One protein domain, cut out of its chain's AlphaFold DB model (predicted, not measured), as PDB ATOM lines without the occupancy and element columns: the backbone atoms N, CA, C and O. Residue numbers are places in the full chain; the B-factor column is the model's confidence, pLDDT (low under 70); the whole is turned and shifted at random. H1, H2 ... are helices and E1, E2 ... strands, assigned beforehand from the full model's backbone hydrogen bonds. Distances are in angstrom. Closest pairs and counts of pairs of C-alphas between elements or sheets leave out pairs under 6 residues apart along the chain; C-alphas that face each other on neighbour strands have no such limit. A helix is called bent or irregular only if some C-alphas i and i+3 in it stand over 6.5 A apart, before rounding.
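What this domain is: This is residues 3 to 36 and 66 to 145 of the 146 residues of the protein "Nucleoside diphosphate kinase" of archaeon ADurb.Bin336 (UniProt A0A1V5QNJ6). A small core stands at one end and a thin, drawn-out tail at the other: in the core the two-stranded ribbon of E1 and E2 has H2 over one face, H4 over the other and H3 beside E2, with H1 at the far end of H3; the tail is the hairpin of E4 and E5 followed by the short helices H5 and H6. The tail makes much of the length and is loosely formed, and H6 at its end lies clear of the other named elements. The printed part has 114 residues with six named helices and five named strands, in the order H1, H2, E1, E2, H3, E3, H4, E4, E5, H5, H6; the class is mixed, helices and strands. The strands make two antiparallel sheets of two, E1 - E2 and E4 - E5, and E3 pairs with no named strand. The whole is loose, with a radius of gyration of the C-alphas of 16.6 A, and elongated, spanning 51 by 29 by 22 A.

How they stand to each other: E1, residues 27 to 34, and E2, residues 66 to 71, are antiparallel neighbours at 162 degrees, with N 29 and O 69 2.9 A apart and N 67 and O 32 2.8 A apart, both within hydrogen-bond range. The closest C-alphas of E1 and H2, residues 14 to 23, are those of Leu 28 and Glu 22, 7.6 A apart. The closest of E2 and H4, residues 96 to 106, are those of Ile 69 and Ile 103, 7.7 A apart. E2 and H3, residues 75 to 89, are near each other. H2 and H3 only just touch, with 3 pairs of C-alphas within 8 A, the closest those of Val 21 and Val 78 at 6.9 A; they run opposite ways at a shallow tilt of 25 degrees, and H3 touches H2 with residues 78 to 82 alone. H1, residues 6 to 10, and H3 only just touch, with 3 pairs; H3 does so with Leu 89 alone, whose C-alpha is 4.9 A from that of Ala 8. E3, residues 90 to 92, comes closest to H3 at the C-alphas of Val 92 and Gly 79, 6.0 A apart. E4, residues 114 to 118, comes closest to E1 at the C-alphas of Glu 114 and Val 29, 6.3 A apart. E4 and E5, residues 121 to 125, form a hairpin at 146 degrees, with N 121 and O 118 2.9 A apart, within hydrogen-bond range. H5, residues 129 to 134, and H6, residues 137 to 143, are apart. In H1, H2 and H4 every O i to N i+4 pair is within hydrogen-bond range; the counts are 9 of 11 in H3, 0 of 2 in H5 and 0 of 3 in H6, where the O i to N i+3 counts are 0 of 3 for H5 and 1 of 4 for H6.

Where its parts are: E1 is 20.5 A long, from C-alpha 27 at (28.723, -25.365, 16.311), and E2 is 16.6 A. H3 measures 18.6 A and is irregular: C-alphas 85 and 88 are 9.3 A apart. H2 measures 14.3 A and H4 15.1 A. H1 begins at C-alpha 6, (6.950, -30.833, 22.142), and is 6.2 A long; E3 is 6.6 A. E4 is 12.2 A and E5 11.8 A. H5 is 9.5 A, and H6, 11.1 A, ends at C-alpha 143, (52.354, -30.821, 19.923).

The domain as a whole: The two C-alphas farthest apart, those of Lys 11 and Lys 138, are 52.7 A apart. Residues 37 to 65 are cut out, and C-alphas 36 and 66 are 9.5 A apart across the cut. Of the links that are printed whole, that from H4 to E4 is short and the others are tight. Residues 117 to 122 stand free, and so do residues 133 to 139, of which 137 to 139 belong to H6. The mean pLDDT of the printed part is 78.8, and residues 114 to 145 are under 70.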
ATOM      1  N   ILE A   3      16.265 -26.096  24.444       94.00
ATOM      2  CA  ILE A   3      15.253 -27.142  24.591       94.00
ATOM      3  C   ILE A   3      14.136 -26.837  23.602       94.00
ATOM      4  O   ILE A   3      13.388 -25.872  23.763       94.00
ATOM      5  N   VAL A   4      14.013 -27.674  22.584       94.81
ATOM      6  CA  VAL A   4      12.934 -27.642  21.603       94.81
ATOM      7  C   VAL A   4      11.740 -28.376  22.199       94.81
ATOM      8  O   VAL A   4      11.779 -29.593  22.402       94.81
ATOM      9  N   LYS A   5      10.685 -27.628  22.528       91.00
ATOM     10  CA  LYS A   5       9.522 -28.174  23.231       91.00
ATOM     11  C   LYS A   5       8.705 -29.101  22.320       91.00
ATOM     12  O   LYS A   5       8.740 -28.950  21.097       91.00
ATOM     13  N   PRO A   6       7.880 -29.993  22.897       89.19
ATOM     14  CA  PRO A   6       6.950 -30.833  22.142       89.19
ATOM     15  C   PRO A   6       6.089 -30.087  21.115       89.19
ATOM     16  O   PRO A   6       5.883 -30.575  20.005       89.19
ATOM     17  N   SER A   7       5.623 -28.878  21.447       88.19
ATOM     18  CA  SER A   7       4.829 -28.036  20.546       88.19
ATOM     19  C   SER A   7       5.588 -27.653  19.272       88.19
ATOM     20  O   SER A   7       5.000 -27.623  18.193       88.19
ATOM     21  N   ALA A   8       6.898 -27.418  19.365       92.69
ATOM     22  CA  ALA A   8       7.752 -27.131  18.217       92.69
ATOM     23  C   ALA A   8       7.890 -28.352  17.299       92.69
ATOM     24  O   ALA A   8       7.826 -28.224  16.076       92.69
ATOM     25  N   LEU A   9       8.035 -29.543  17.890       89.94
ATOM     26  CA  LEU A   9       8.095 -30.804  17.149       89.94
ATOM     27  C   LEU A   9       6.765 -31.082  16.438       89.94
ATOM     28  O   LEU A   9       6.764 -31.400  15.250       89.94
ATOM     29  N   ALA A  10       5.637 -30.873  17.124       87.69
ATOM     30  CA  ALA A  10       4.299 -31.003  16.545       87.69
ATOM     31  C   ALA A  10       4.075 -30.036  15.367       87.69
ATOM     32  O   ALA A  10       3.461 -30.407  14.367       87.69
ATOM     33  N   LYS A  11       4.635 -28.821  15.446       93.19
ATOM     34  CA  LYS A  11       4.642 -27.827  14.359       93.19
ATOM     35  C   LYS A  11       5.714 -28.082  13.286       93.19
ATOM     36  O   LYS A  11       5.848 -27.274  12.373       93.19
ATOM     37  N   LYS A  12       6.470 -29.187  13.370       94.00
ATOM     38  CA  LYS A  12       7.564 -29.549  12.447       94.00
ATOM     39  C   LYS A  12       8.673 -28.483  12.350       94.00
ATOM     40  O   LYS A  12       9.322 -28.357  11.317       94.00
ATOM     41  N   ALA A  13       8.925 -27.739  13.430       95.75
ATOM     42  CA  ALA A  13       9.868 -26.613  13.450       95.75
ATOM     43  C   ALA A  13      11.342 -27.010  13.676       95.75
ATOM     44  O   ALA A  13      12.224 -26.169  13.525       95.75
ATOM     45  N   LEU A  14      11.633 -28.268  14.035       95.62
ATOM     46  CA  LEU A  14      12.986 -28.701  14.416       95.62
ATOM     47  C   LEU A  14      14.033 -28.446  13.321       95.62
ATOM     48  O   LEU A  14      15.093 -27.907  13.621       95.62
ATOM     49  N   GLY A  15      13.729 -28.807  12.069       96.56
ATOM     50  CA  GLY A  15      14.660 -28.613  10.953       96.56
ATOM     51  C   GLY A  15      15.012 -27.140  10.746       96.56
ATOM     52  O   GLY A  15      16.180 -26.806  10.590       96.56
ATOM     53  N   LEU A  16      14.015 -26.255  10.855       96.88
ATOM     54  CA  LEU A  16      14.227 -24.813  10.753       96.88
ATOM     55  C   LEU A  16      15.087 -24.282  11.910       96.88
ATOM     56  O   LEU A  16      15.997 -23.499  11.675       96.88
ATOM     57  N   ILE A  17      14.850 -24.730  13.149       96.12
ATOM     58  CA  ILE A  17      15.664 -24.332  14.312       96.12
ATOM     59  C   ILE A  17      17.132 -24.736  14.116       96.12
ATOM     60  O   ILE A  17      18.023 -23.928  14.373       96.12
ATOM     61  N   ILE A  18      17.387 -25.962  13.648       96.12
ATOM     62  CA  ILE A  18      18.749 -26.442  13.366       96.12
ATOM     63  C   ILE A  18      19.388 -25.592  12.266       96.12
ATOM     64  O   ILE A  18      20.493 -25.091  12.458       96.12
ATOM     65  N   GLN A  19      18.665 -25.332  11.176       96.00
ATOM     66  CA  GLN A  19      19.152 -24.486  10.088       96.00
ATOM     67  C   GLN A  19      19.550 -23.087  10.586       96.00
ATOM     68  O   GLN A  19      20.629 -22.601  10.257       96.00
ATOM     69  N   ARG A  20      18.733 -22.448  11.435       94.81
ATOM     70  CA  ARG A  20      19.056 -21.133  12.018       94.81
ATOM     71  C   ARG A  20      20.321 -21.147  12.872       94.81
ATOM     72  O   ARG A  20      21.065 -20.167  12.881       94.81
ATOM     73  N   VAL A  21      20.549 -22.227  13.617       93.75
ATOM     74  CA  VAL A  21      21.780 -22.420  14.398       93.75
ATOM     75  C   VAL A  21      22.988 -22.500  13.460       93.75
ATOM     76  O   VAL A  21      23.970 -21.789  13.676       93.75
ATOM     77  N   GLU A  22      22.901 -23.318  12.412       91.94
ATOM     78  CA  GLU A  22      23.990 -23.547  11.454       91.94
ATOM     79  C   GLU A  22      24.318 -22.295  10.624       91.94
ATOM     80  O   GLU A  22      25.488 -21.930  10.505       91.94
ATOM     81  N   GLU A  23      23.307 -21.567  10.135       93.75
ATOM     82  CA  GLU A  23      23.465 -20.310   9.378       93.75
ATOM     83  C   GLU A  23      24.242 -19.236  10.154       93.75
ATOM     84  O   GLU A  23      24.901 -18.378   9.566       93.75
ATOM     85  N   LYS A  24      24.181 -19.272  11.488       90.62
ATOM     86  CA  LYS A  24      24.869 -18.317  12.366       90.62
ATOM     87  C   LYS A  24      26.322 -18.709  12.660       90.62
ATOM     88  O   LYS A  24      27.003 -17.983  13.387       90.62
ATOM     89  N   GLY A  25      26.796 -19.841  12.131       84.12
ATOM     90  CA  GLY A  25      28.181 -20.299  12.265       84.12
ATOM     91  C   GLY A  25      28.566 -20.736  13.680       84.12
ATOM     92  O   GLY A  25      29.751 -20.776  14.013       84.12
ATOM     93  N   VAL A  26      27.587 -21.035  14.541       89.12
ATOM     94  CA  VAL A  26      27.845 -21.683  15.834       89.12
ATOM     95  C   VAL A  26      27.788 -23.196  15.661       89.12
ATOM     96  O   VAL A  26      27.039 -23.722  14.844       89.12
ATOM     97  N   ARG A  27      28.591 -23.914  16.440       86.19
ATOM     98  CA  ARG A  27      28.723 -25.365  16.311       86.19
ATOM     99  C   ARG A  27      27.643 -26.063  17.117       86.19
ATOM    100  O   ARG A  27      27.449 -25.729  18.283       86.19
ATOM    101  N   LEU A  28      26.994 -27.060  16.529       89.31
ATOM    102  CA  LEU A  28      26.148 -28.007  17.246       89.31
ATOM    103  C   LEU A  28      27.046 -29.116  17.809       89.31
ATOM    104  O   LEU A  28      27.636 -29.878  17.050       89.31
ATOM    105  N   VAL A  29      27.180 -29.177  19.135       90.19
ATOM    106  CA  VAL A  29      28.094 -30.116  19.826       90.19
ATOM    107  C   VAL A  29      27.372 -31.308  20.448       90.19
ATOM    108  O   VAL A  29      28.001 -32.297  20.813       90.19
ATOM    109  N   SER A  30      26.047 -31.227  20.587       91.75
ATOM    110  CA  SER A  30      25.211 -32.349  21.008       91.75
ATOM    111  C   SER A  30      23.751 -32.120  20.628       91.75
ATOM    112  O   SER A  30      23.262 -30.987  20.683       91.75
ATOM    113  N   ILE A  31      23.050 -33.202  20.286       94.50
ATOM    114  CA  ILE A  31      21.601 -33.236  20.092       94.50
ATOM    115  C   ILE A  31      21.050 -34.577  20.580       94.50
ATOM    116  O   ILE A  31      21.570 -35.629  20.217       94.50
ATOM    117  N   LYS A  32      19.983 -34.555  21.384       92.62
ATOM    118  CA  LYS A  32      19.249 -35.777  21.746       92.62
ATOM    119  C   LYS A  32      17.783 -35.517  22.041       92.62
ATOM    120  O   LYS A  32      17.405 -34.443  22.502       92.62
ATOM    121  N   THR A  33      16.955 -36.526  21.819       91.56
ATOM    122  CA  THR A  33      15.584 -36.556  22.333       91.56
ATOM    123  C   THR A  33      15.581 -36.990  23.791       91.56
ATOM    124  O   THR A  33      16.226 -37.978  24.136       91.56
ATOM    125  N   SER A  34      14.826 -36.295  24.635       86.38
ATOM    126  CA  SER A  34      14.640 -36.669  26.039       86.38
ATOM    127  C   SER A  34      13.220 -36.361  26.502       86.38
ATOM    128  O   SER A  34      12.574 -35.443  25.993       86.38
ATOM    129  N   LEU A  35      12.729 -37.102  27.491       82.69
ATOM    130  CA  LEU A  35      11.536 -36.703  28.234       82.69
ATOM    131  C   LEU A  35      11.909 -35.568  29.195       82.69
ATOM    132  O   LEU A  35      13.015 -35.539  29.738       82.69
ATOM    133  N   LEU A  36      11.000 -34.611  29.389       71.50
ATOM    134  CA  LEU A  36      11.228 -33.544  30.361       71.50
ATOM    135  C   LEU A  36      11.243 -34.137  31.769       71.50
ATOM    136  O   LEU A  36      10.295 -34.804  32.183       71.50
ATOM    137  N   VAL A  66      13.473 -32.109  22.238       94.75
ATOM    138  CA  VAL A  66      14.835 -32.210  21.697       94.75
ATOM    139  C   VAL A  66      15.729 -31.231  22.436       94.75
ATOM    140  O   VAL A  66      15.421 -30.048  22.549       94.75
ATOM    141  N   LEU A  67      16.840 -31.734  22.949       94.19
ATOM    142  CA  LEU A  67      17.854 -30.974  23.657       94.19
ATOM    143  C   LEU A  67      19.020 -30.741  22.705       94.19
ATOM    144  O   LEU A  67      19.492 -31.690  22.082       94.19
ATOM    145  N   ILE A  68      19.480 -29.498  22.598       95.00
ATOM    146  CA  ILE A  68      20.574 -29.105  21.709       95.00
ATOM    147  C   ILE A  68      21.597 -28.301  22.507       95.00
ATOM    148  O   ILE A  68      21.257 -27.345  23.217       95.00
ATOM    149  N   ILE A  69      22.868 -28.660  22.363       94.62
ATOM    150  CA  ILE A  69      23.988 -27.867  22.858       94.62
ATOM    151  C   ILE A  69      24.673 -27.217  21.660       94.62
ATOM    152  O   ILE A  69      25.082 -27.893  20.717       94.62
ATOM    153  N   ILE A  70      24.808 -25.894  21.733       93.00
ATOM    154  CA  ILE A  70      25.537 -25.090  20.756       93.00
ATOM    155  C   ILE A  70      26.761 -24.452  21.414       93.00
ATOM    156  O   ILE A  70      26.713 -24.084  22.590       93.00
ATOM    157  N   GLN A  71      27.847 -24.305  20.661       89.12
ATOM    158  CA  GLN A  71      29.118 -23.762  21.132       89.12
ATOM    159  C   GLN A  71      29.698 -22.773  20.113       89.12
ATOM    160  O   GLN A  71      29.688 -23.013  18.907       89.12
ATOM    161  N   GLY A  72      30.247 -21.663  20.599       86.81
ATOM    162  CA  GLY A  72      30.922 -20.656  19.782       86.81
ATOM    163  C   GLY A  72      30.901 -19.284  20.448       86.81
ATOM    164  O   GLY A  72      30.135 -19.062  21.387       86.81
ATOM    165  N   LYS A  73      31.715 -18.345  19.947       85.38
ATOM    166  CA  LYS A  73      31.816 -16.978  20.503       85.38
ATOM    167  C   LYS A  73      30.460 -16.262  20.548       85.38
ATOM    168  O   LYS A  73      30.188 -15.523  21.485       85.38
ATOM    169  N   SER A  74      29.600 -16.536  19.570       88.88
ATOM    170  CA  SER A  74      28.271 -15.933  19.440       88.88
ATOM    171  C   SER A  74      27.131 -16.812  19.972       88.88
ATOM    172  O   SER A  74      25.973 -16.469  19.759       88.88
ATOM    173  N   ALA A  75      27.409 -17.934  20.653       90.31
ATOM    174  CA  ALA A  75      26.379 -18.908  21.042       90.31
ATOM    175  C   ALA A  75      25.259 -18.305  21.908       90.31
ATOM    176  O   ALA A  75      24.089 -18.624  21.705       90.31
ATOM    177  N   VAL A  76      25.602 -17.394  22.825       90.31
ATOM    178  CA  VAL A  76      24.612 -16.679  23.651       90.31
ATOM    179  C   VAL A  76      23.698 -15.813  22.780       90.31
ATOM    180  O   VAL A  76      22.479 -15.904  22.899       90.31
ATOM    181  N   ASN A  77      24.271 -15.035  21.859       92.75
ATOM    182  CA  ASN A  77      23.509 -14.168  20.955       92.75
ATOM    183  C   ASN A  77      22.601 -14.986  20.028       92.75
ATOM    184  O   ASN A  77      21.433 -14.653  19.867       92.75
ATOM    185  N   VAL A  78      23.105 -16.097  19.482       94.56
ATOM    186  CA  VAL A  78      22.305 -17.013  18.654       94.56
ATOM    187  C   VAL A  78      21.145 -17.598  19.453       94.56
ATOM    188  O   VAL A  78      20.016 -17.605  18.973       94.56
ATOM    189  N   GLY A  79      21.385 -18.025  20.695       94.31
ATOM    190  CA  GLY A  79      20.316 -18.482  21.578       94.31
ATOM    191  C   GLY A  79      19.240 -17.413  21.806       94.31
ATOM    192  O   GLY A  79      18.049 -17.716  21.753       94.31
ATOM    193  N   GLN A  80      19.637 -16.159  22.019       94.00
ATOM    194  CA  GLN A  80      18.696 -15.048  22.197       94.00
ATOM    195  C   GLN A  80      17.907 -14.730  20.921       94.00
ATOM    196  O   GLN A  80      16.706 -14.477  21.004       94.00
ATOM    197  N   ASP A  81      18.549 -14.762  19.752       95.44
ATOM    198  CA  ASP A  81      17.883 -14.570  18.459       95.44
ATOM    199  C   ASP A  81      16.829 -15.657  18.225       95.44
ATOM    200  O   ASP A  81      15.671 -15.348  17.945       95.44
ATOM    201  N   LEU A  82      17.195 -16.925  18.444       96.06
ATOM    202  CA  LEU A  82      16.260 -18.047  18.362       96.06
ATOM    203  C   LEU A  82      15.105 -17.878  19.346       96.06
ATOM    204  O   LEU A  82      13.960 -18.171  19.013       96.06
ATOM    205  N   LYS A  83      15.378 -17.391  20.562       94.81
ATOM    206  CA  LYS A  83      14.328 -17.160  21.555       94.81
ATOM    207  C   LYS A  83      13.343 -16.079  21.108       94.81
ATOM    208  O   LYS A  83      12.163 -16.213  21.399       94.81
ATOM    209  N   LYS A  84      13.791 -15.044  20.393       95.69
ATOM    210  CA  LYS A  84      12.897 -14.026  19.811       95.69
ATOM    211  C   LYS A  84      12.080 -14.583  18.645       95.69
ATOM    212  O   LYS A  84      10.918 -14.227  18.509       95.69
ATOM    213  N   GLU A  85      12.680 -15.434  17.816       96.00
ATOM    214  CA  GLU A  85      12.034 -15.990  16.620       96.00
ATOM    215  C   GLU A  85      11.015 -17.091  16.949       96.00
ATOM    216  O   GLU A  85       9.917 -17.106  16.400       96.00
ATOM    217  N   PHE A  86      11.370 -18.008  17.849       94.62
ATOM    218  CA  PHE A  86      10.570 -19.196  18.159       94.62
ATOM    219  C   PHE A  86       9.798 -19.089  19.476       94.62
ATOM    220  O   PHE A  86       9.055 -20.009  19.801       94.62
ATOM    221  N   ASP A  87       9.998 -18.008  20.234       93.06
ATOM    222  CA  ASP A  87       9.316 -17.666  21.484       93.06
ATOM    223  C   ASP A  87       8.901 -18.870  22.345       93.06
ATOM    224  O   ASP A  87       9.738 -19.487  23.015       93.06
ATOM    225  N   ASP A  88       7.617 -19.216  22.352       88.56
ATOM    226  CA  ASP A  88       7.019 -20.226  23.210       88.56
ATOM    227  C   ASP A  88       7.416 -21.659  22.828       88.56
ATOM    228  O   ASP A  88       7.315 -22.558  23.668       88.56
ATOM    229  N   LEU A  89       7.921 -21.881  21.614       90.94
ATOM    230  CA  LEU A  89       8.299 -23.190  21.075       90.94
ATOM    231  C   LEU A  89       9.632 -23.707  21.615       90.94
ATOM    232  O   LEU A  89       9.865 -24.917  21.622       90.94
ATOM    233  N   ILE A  90      10.499 -22.820  22.105       93.81
ATOM    234  CA  ILE A  90      11.797 -23.208  22.655       93.81
ATOM    235  C   ILE A  90      12.049 -22.608  24.039       93.81
ATOM    236  O   ILE A  90      11.479 -21.593  24.457       93.81
ATOM    237  N   HIS A  91      12.935 -23.258  24.777       92.50
ATOM    238  CA  HIS A  91      13.614 -22.685  25.932       92.50
ATOM    239  C   HIS A  91      15.098 -22.549  25.612       92.50
ATOM    240  O   HIS A  91      15.674 -23.404  24.944       92.50
ATOM    241  N   VAL A  92      15.701 -21.462  26.077       94.19
ATOM    242  CA  VAL A  92      17.122 -21.173  25.896       94.19
ATOM    243  C   VAL A  92      17.676 -20.751  27.246       94.19
ATOM    244  O   VAL A  92      17.060 -19.930  27.929       94.19
ATOM    245  N   SER A  93      18.823 -21.309  27.632       89.31
ATOM    246  CA  SER A  93      19.500 -20.929  28.874       89.31
ATOM    247  C   SER A  93      19.752 -19.420  28.912       89.31
ATOM    248  O   SER A  93      20.243 -18.845  27.941       89.31
ATOM    249  N   LEU A  94      19.460 -18.787  30.048       81.94
ATOM    250  CA  LEU A  94      19.551 -17.330  30.202       81.94
ATOM    251  C   LEU A  94      20.991 -16.805  30.115       81.94
ATOM    252  O   LEU A  94      21.236 -15.721  29.593       81.94
ATOM    253  N   ASN A  95      21.936 -17.568  30.660       85.75
ATOM    254  CA  ASN A  95      23.347 -17.217  30.749       85.75
ATOM    255  C   ASN A  95      24.216 -18.485  30.813       85.75
ATOM    256  O   ASN A  95      23.707 -19.610  30.820       85.75
ATOM    257  N   GLU A  96      25.535 -18.299  30.856       85.00
ATOM    258  CA  GLU A  96      26.509 -19.391  30.888       85.00
ATOM    259  C   GLU A  96      26.366 -20.281  32.132       85.00
ATOM    260  O   GLU A  96      26.445 -21.503  32.021       85.00
ATOM    261  N   GLU A  97      26.118 -19.694  33.302       86.50
ATOM    262  CA  GLU A  97      25.936 -20.435  34.555       86.50
ATOM    263  C   GLU A  97      24.726 -21.378  34.478       86.50
ATOM    264  O   GLU A  97      24.844 -22.581  34.720       86.50
ATOM    265  N   THR A  98      23.583 -20.853  34.034       85.81
ATOM    266  CA  THR A  98      22.358 -21.632  33.814       85.81
ATOM    267  C   THR A  98      22.584 -22.706  32.756       85.81
ATOM    268  O   THR A  98      22.156 -23.844  32.928       85.81
ATOM    269  N   ALA A  99      23.299 -22.376  31.675       87.62
ATOM    270  CA  ALA A  99      23.620 -23.337  30.629       87.62
ATOM    271  C   ALA A  99      24.475 -24.493  31.161       87.62
ATOM    272  O   ALA A  99      24.179 -25.640  30.846       87.62
ATOM    273  N   LYS A 100      25.496 -24.219  31.983       87.62
ATOM    274  CA  LYS A 100      26.330 -25.256  32.615       87.62
ATOM    275  C   LYS A 100      25.502 -26.163  33.519       87.62
ATOM    276  O   LYS A 100      25.642 -27.381  33.440       87.62
ATOM    277  N   TYR A 101      24.626 -25.582  34.338       85.62
ATOM    278  CA  TYR A 101      23.719 -26.346  35.192       85.62
ATOM    279  C   TYR A 101      22.795 -27.263  34.373       85.62
ATOM    280  O   TYR A 101      22.703 -28.454  34.661       85.62
ATOM    281  N   GLU A 102      22.144 -26.732  33.336       88.56
ATOM    282  CA  GLU A 102      21.243 -27.504  32.472       88.56
ATOM    283  C   GLU A 102      21.991 -28.600  31.702       88.56
ATOM    284  O   GLU A 102      21.533 -29.739  31.669       88.56
ATOM    285  N   ILE A 103      23.163 -28.297  31.136       90.31
ATOM    286  CA  ILE A 103      23.984 -29.281  30.419       90.31
ATOM    287  C   ILE A 103      24.372 -30.429  31.353       90.31
ATOM    288  O   ILE A 103      24.118 -31.575  31.008       90.31
ATOM    289  N   ASN A 104      24.887 -30.133  32.550       88.62
ATOM    290  CA  ASN A 104      25.252 -31.159  33.533       88.62
ATOM    291  C   ASN A 104      24.050 -31.974  34.022       88.62
ATOM    292  O   ASN A 104      24.209 -33.115  34.442       88.62
ATOM    293  N   ARG A 105      22.850 -31.383  34.023       85.56
ATOM    294  CA  ARG A 105      21.623 -32.090  34.401       85.56
ATOM    295  C   ARG A 105      21.174 -33.059  33.315       85.56
ATOM    296  O   ARG A 105      20.663 -34.128  33.629       85.56
ATOM    297  N   PHE A 106      21.264 -32.640  32.057       87.06
ATOM    298  CA  PHE A 106      20.610 -33.342  30.962       87.06
ATOM    299  C   PHE A 106      21.543 -34.194  30.117       87.06
ATOM    300  O   PHE A 106      21.029 -35.058  29.417       87.06
ATOM    301  N   PHE A 107      22.852 -33.967  30.143       86.75
ATOM    302  CA  PHE A 107      23.816 -34.656  29.294       86.75
ATOM    303  C   PHE A 107      24.946 -35.270  30.112       86.75
ATOM    304  O   PHE A 107      25.540 -34.614  30.967       86.75
ATOM    305  N   GLU A 108      25.280 -36.508  29.775       89.25
ATOM    306  CA  GLU A 108      26.535 -37.127  30.174       89.25
ATOM    307  C   GLU A 108      27.683 -36.551  29.344       89.25
ATOM    308  O   GLU A 108      27.501 -36.082  28.214       89.25
ATOM    309  N   LYS A 109      28.902 -36.606  29.883       83.94
ATOM    310  CA  LYS A 109      30.081 -36.046  29.207       83.94
ATOM    311  C   LYS A 109      30.306 -36.688  27.832       83.94
ATOM    312  O   LYS A 109      30.750 -36.015  26.907       83.94
ATOM    313  N   GLU A 110      29.995 -37.973  27.693       83.62
ATOM    314  CA  GLU A 110      30.169 -38.758  26.470       83.62
ATOM    315  C   GLU A 110      29.180 -38.381  25.359       83.62
ATOM    316  O   GLU A 110      29.382 -38.780  24.213       83.62
ATOM    317  N   GLU A 111      28.129 -37.624  25.681       83.94
ATOM    318  CA  GLU A 111      27.137 -37.138  24.718       83.94
ATOM    319  C   GLU A 111      27.529 -35.783  24.106       83.94
ATOM    320  O   GLU A 111      26.810 -35.275  23.243       83.94
ATOM    321  N   ILE A 112      28.639 -35.181  24.546       86.31
ATOM    322  CA  ILE A 112      29.097 -33.855  24.121       86.31
ATOM    323  C   ILE A 112      30.385 -34.002  23.314       86.31
ATOM    324  O   ILE A 112      31.406 -34.465  23.824       86.31
ATOM    325  N   PHE A 113      30.343 -33.580  22.054       80.44
ATOM    326  CA  PHE A 113      31.449 -33.729  21.115       80.44
ATOM    327  C   PHE A 113      32.152 -32.393  20.887       80.44
ATOM    328  O   PHE A 113      31.513 -31.384  20.592       80.44
ATOM    329  N   GLU A 114      33.478 -32.383  20.994       69.19
ATOM    330  CA  GLU A 114      34.289 -31.237  20.603       69.19
ATOM    331  C   GLU A 114      34.840 -31.472  19.194       69.19
ATOM    332  O   GLU A 114      35.479 -32.487  18.918       69.19
ATOM    333  N   ASN A 115      34.560 -30.534  18.289       57.44
ATOM    334  CA  ASN A 115      35.162 -30.519  16.961       57.44
ATOM    335  C   ASN A 115      36.531 -29.837  17.067       57.44
ATOM    336  O   ASN A 115      36.594 -28.630  17.336       57.44
ATOM    337  N   GLU A 116      37.609 -30.590  16.847       53.69
ATOM    338  CA  GLU A 116      38.924 -30.017  16.550       53.69
ATOM    339  C   GLU A 116      38.933 -29.670  15.050       53.69
ATOM    340  O   GLU A 116      38.816 -30.549  14.197       53.69
ATOM    341  N   GLU A 117      39.003 -28.378  14.719       48.03
ATOM    342  CA  GLU A 117      39.280 -27.948  13.346       48.03
ATOM    343  C   GLU A 117      40.770 -28.170  13.079       48.03
ATOM    344  O   GLU A 117      41.619 -27.504  13.670       48.03
ATOM    345  N   SER A 118      41.084 -29.122  12.204       42.41
ATOM    346  CA  SER A 118      42.433 -29.365  11.695       42.41
ATOM    347  C   SER A 118      42.367 -29.348  10.172       42.41
ATOM    348  O   SER A 118      41.674 -30.168   9.575       42.41
ATOM    349  N   ASP A 119      43.043 -28.374   9.555       44.12
ATOM    350  CA  ASP A 119      43.326 -28.302   8.112       44.12
ATOM    351  C   ASP A 119      42.159 -28.689   7.183       44.12
ATOM    352  O   ASP A 119      42.299 -29.504   6.273       44.12
ATOM    353  N   GLY A 120      40.973 -28.111   7.411       46.59
ATOM    354  CA  GLY A 120      39.803 -28.324   6.547       46.59
ATOM    355  C   GLY A 120      39.123 -29.692   6.686       46.59
ATOM    356  O   GLY A 120      38.174 -29.967   5.954       46.59
ATOM    357  N   ASN A 121      39.552 -30.524   7.637       38.75
ATOM    358  CA  ASN A 121      38.916 -31.790   7.980       38.75
ATOM    359  C   ASN A 121      38.212 -31.678   9.340       38.75
ATOM    360  O   ASN A 121      38.818 -31.346  10.359       38.75
ATOM    361  N   TYR A 122      36.912 -31.979   9.362       47.84
ATOM    362  CA  TYR A 122      36.139 -32.073  10.598       47.84
ATOM    363  C   TYR A 122      36.373 -33.445  11.235       47.84
ATOM    364  O   TYR A 122      35.847 -34.451  10.757       47.84
ATOM    365  N   PHE A 123      37.145 -33.497  12.322       47.34
ATOM    366  CA  PHE A 123      37.287 -34.707  13.128       47.34
ATOM    367  C   PHE A 123      36.432 -34.597  14.396       47.34
ATOM    368  O   PHE A 123      36.620 -33.701  15.217       47.34
ATOM    369  N   LEU A 124      35.502 -35.540  14.576       45.34
ATOM    370  CA  LEU A 124      34.807 -35.749  15.848       45.34
ATOM    371  C   LEU A 124      35.738 -36.546  16.766       45.34
ATOM    372  O   LEU A 124      35.850 -37.767  16.629       45.34
ATOM    373  N   LYS A 125      36.431 -35.877  17.692       51.59
ATOM    374  CA  LYS A 125      37.324 -36.553  18.640       51.59
ATOM    375  C   LYS A 125      36.606 -36.790  19.963       51.59
ATOM    376  O   LYS A 125      36.209 -35.859  20.659       51.59
ATOM    377  N   LYS A 126      36.461 -38.060  20.339       52.19
ATOM    378  CA  LYS A 126      36.004 -38.442  21.678       52.19
ATOM    379  C   LYS A 126      37.172 -38.268  22.653       52.19
ATOM    380  O   LYS A 126      38.214 -38.887  22.470       52.19
ATOM    381  N   ILE A 127      37.017 -37.426  23.672       53.22
ATOM    382  CA  ILE A 127      38.091 -37.161  24.641       53.22
ATOM    383  C   ILE A 127      38.134 -38.285  25.686       53.22
ATOM    384  O   ILE A 127      37.205 -38.426  26.486       53.22
ATOM    385  N   ASP A 128      39.226 -39.053  25.715       50.25
ATOM    386  CA  ASP A 128      39.457 -40.091  26.723       50.25
ATOM    387  C   ASP A 128      40.060 -39.495  28.012       50.25
ATOM    388  O   ASP A 128      41.054 -38.763  28.007       50.25
ATOM    389  N   LYS A 129      39.450 -39.803  29.161       44.47
ATOM    390  CA  LYS A 129      39.795 -39.238  30.479       44.47
ATOM    391  C   LYS A 129      41.198 -39.653  30.943       44.47
ATOM    392  O   LYS A 129      41.814 -38.926  31.720       44.47
ATOM    393  N   LYS A 130      41.715 -40.794  30.471       51.69
ATOM    394  CA  LYS A 130      43.043 -41.312  30.852       51.69
ATOM    395  C   LYS A 130      44.212 -40.557  30.212       51.69
ATOM    396  O   LYS A 130      45.281 -40.517  30.814       51.69
ATOM    397  N   GLU A 131      44.025 -39.938  29.046       50.59
ATOM    398  CA  GLU A 131      45.099 -39.194  28.367       50.59
ATOM    399  C   GLU A 131      45.405 -37.847  29.033       50.59
ATOM    400  O   GLU A 131      46.560 -37.427  29.073       50.59
ATOM    401  N   ILE A 132      44.396 -37.189  29.613       49.78
ATOM    402  CA  ILE A 132      44.547 -35.879  30.272       49.78
ATOM    403  C   ILE A 132      45.277 -36.000  31.617       49.78
ATOM    404  O   ILE A 132      46.029 -35.111  32.001       49.78
ATOM    405  N   LEU A 133      45.069 -37.104  32.337       45.41
ATOM    406  CA  LEU A 133      45.617 -37.306  33.682       45.41
ATOM    407  C   LEU A 133      47.107 -37.688  33.699       45.41
ATOM    408  O   LEU A 133      47.733 -37.573  34.748       45.41
ATOM    409  N   ASN A 134      47.676 -38.102  32.560       47.78
ATOM    410  CA  ASN A 134      49.035 -38.654  32.486       47.78
ATOM    411  C   ASN A 134      50.047 -37.797  31.703       47.78
ATOM    412  O   ASN A 134      51.218 -38.167  31.659       47.78
ATOM    413  N   LYS A 135      49.649 -36.673  31.090       47.09
ATOM    414  CA  LYS A 135      50.577 -35.795  30.352       47.09
ATOM    415  C   LYS A 135      51.002 -34.602  31.207       47.09
ATOM    416  O   LYS A 135      50.163 -33.901  31.774       47.09
ATOM    417  N   SER A 136      52.306 -34.329  31.284       54.31
ATOM    418  CA  SER A 136      52.789 -33.109  31.935       54.31
ATOM    419  C   SER A 136      52.503 -31.890  31.045       54.31
ATOM    420  O   SER A 136      52.580 -31.961  29.818       54.31
ATOM    421  N   ILE A 137      52.214 -30.734  31.653       50.88
ATOM    422  CA  ILE A 137      51.860 -29.472  30.960       50.88
ATOM    423  C   ILE A 137      52.897 -29.061  29.882       50.88
ATOM    424  O   ILE A 137      52.560 -28.377  28.911       50.88
ATOM    425  N   LYS A 138      54.155 -29.512  30.004       48.38
ATOM    426  CA  LYS A 138      55.238 -29.247  29.037       48.38
ATOM    427  C   LYS A 138      55.163 -30.083  27.752       48.38
ATOM    428  O   LYS A 138      55.732 -29.673  26.746       48.38
ATOM    429  N   GLU A 139      54.497 -31.234  27.765       53.72
ATOM    430  CA  GLU A 139      54.385 -32.114  26.590       53.72
ATOM    431  C   GLU A 139      53.242 -31.670  25.677       53.72
ATOM    432  O   GLU A 139      53.409 -31.615  24.461       53.72
ATOM    433  N   ILE A 140      52.139 -31.217  26.280       51.72
ATOM    434  CA  ILE A 140      50.967 -30.675  25.582       51.72
ATOM    435  C   ILE A 140      51.365 -29.475  24.708       51.72
ATOM    436  O   ILE A 140      50.946 -29.370  23.566       51.72
ATOM    437  N   THR A 141      52.251 -28.598  25.186       46.28
ATOM    438  CA  THR A 141      52.659 -27.379  24.461       46.28
ATOM    439  C   THR A 141      53.610 -27.619  23.282       46.28
ATOM    440  O   THR A 141      53.786 -26.720  22.459       46.28
ATOM    441  N   LYS A 142      54.214 -28.809  23.162       47.50
ATOM    442  CA  LYS A 142      55.115 -29.154  22.050       47.50
ATOM    443  C   LYS A 142      54.368 -29.684  20.821       47.50
ATOM    444  O   LYS A 142      54.863 -29.504  19.713       47.50
ATOM    445  N   GLU A 143      53.194 -30.290  21.012       48.69
ATOM    446  CA  GLU A 143      52.354 -30.821  19.923       48.69
ATOM    447  C   GLU A 143      51.626 -29.707  19.141       48.69
ATOM    448  O   GLU A 143      51.388 -29.869  17.953       48.69
ATOM    449  N   PHE A 144      51.382 -28.533  19.741       45.69
ATOM    450  CA  PHE A 144      50.692 -27.394  19.098       45.69
ATOM    451  C   PHE A 144      51.595 -26.450  18.271       45.69
ATOM    452  O   PHE A 144      51.181 -25.341  17.934       45.69
ATOM    453  N   ARG A 145      52.852 -26.825  17.989       37.84
ATOM    454  CA  ARG A 145      53.829 -25.979  17.261       37.84
ATOM    455  C   ARG A 145      54.333 -26.563  15.933       37.84
ATOM    456  O   ARG A 145      55.360 -26.097  15.438       37.84
TER     457      ARG A 145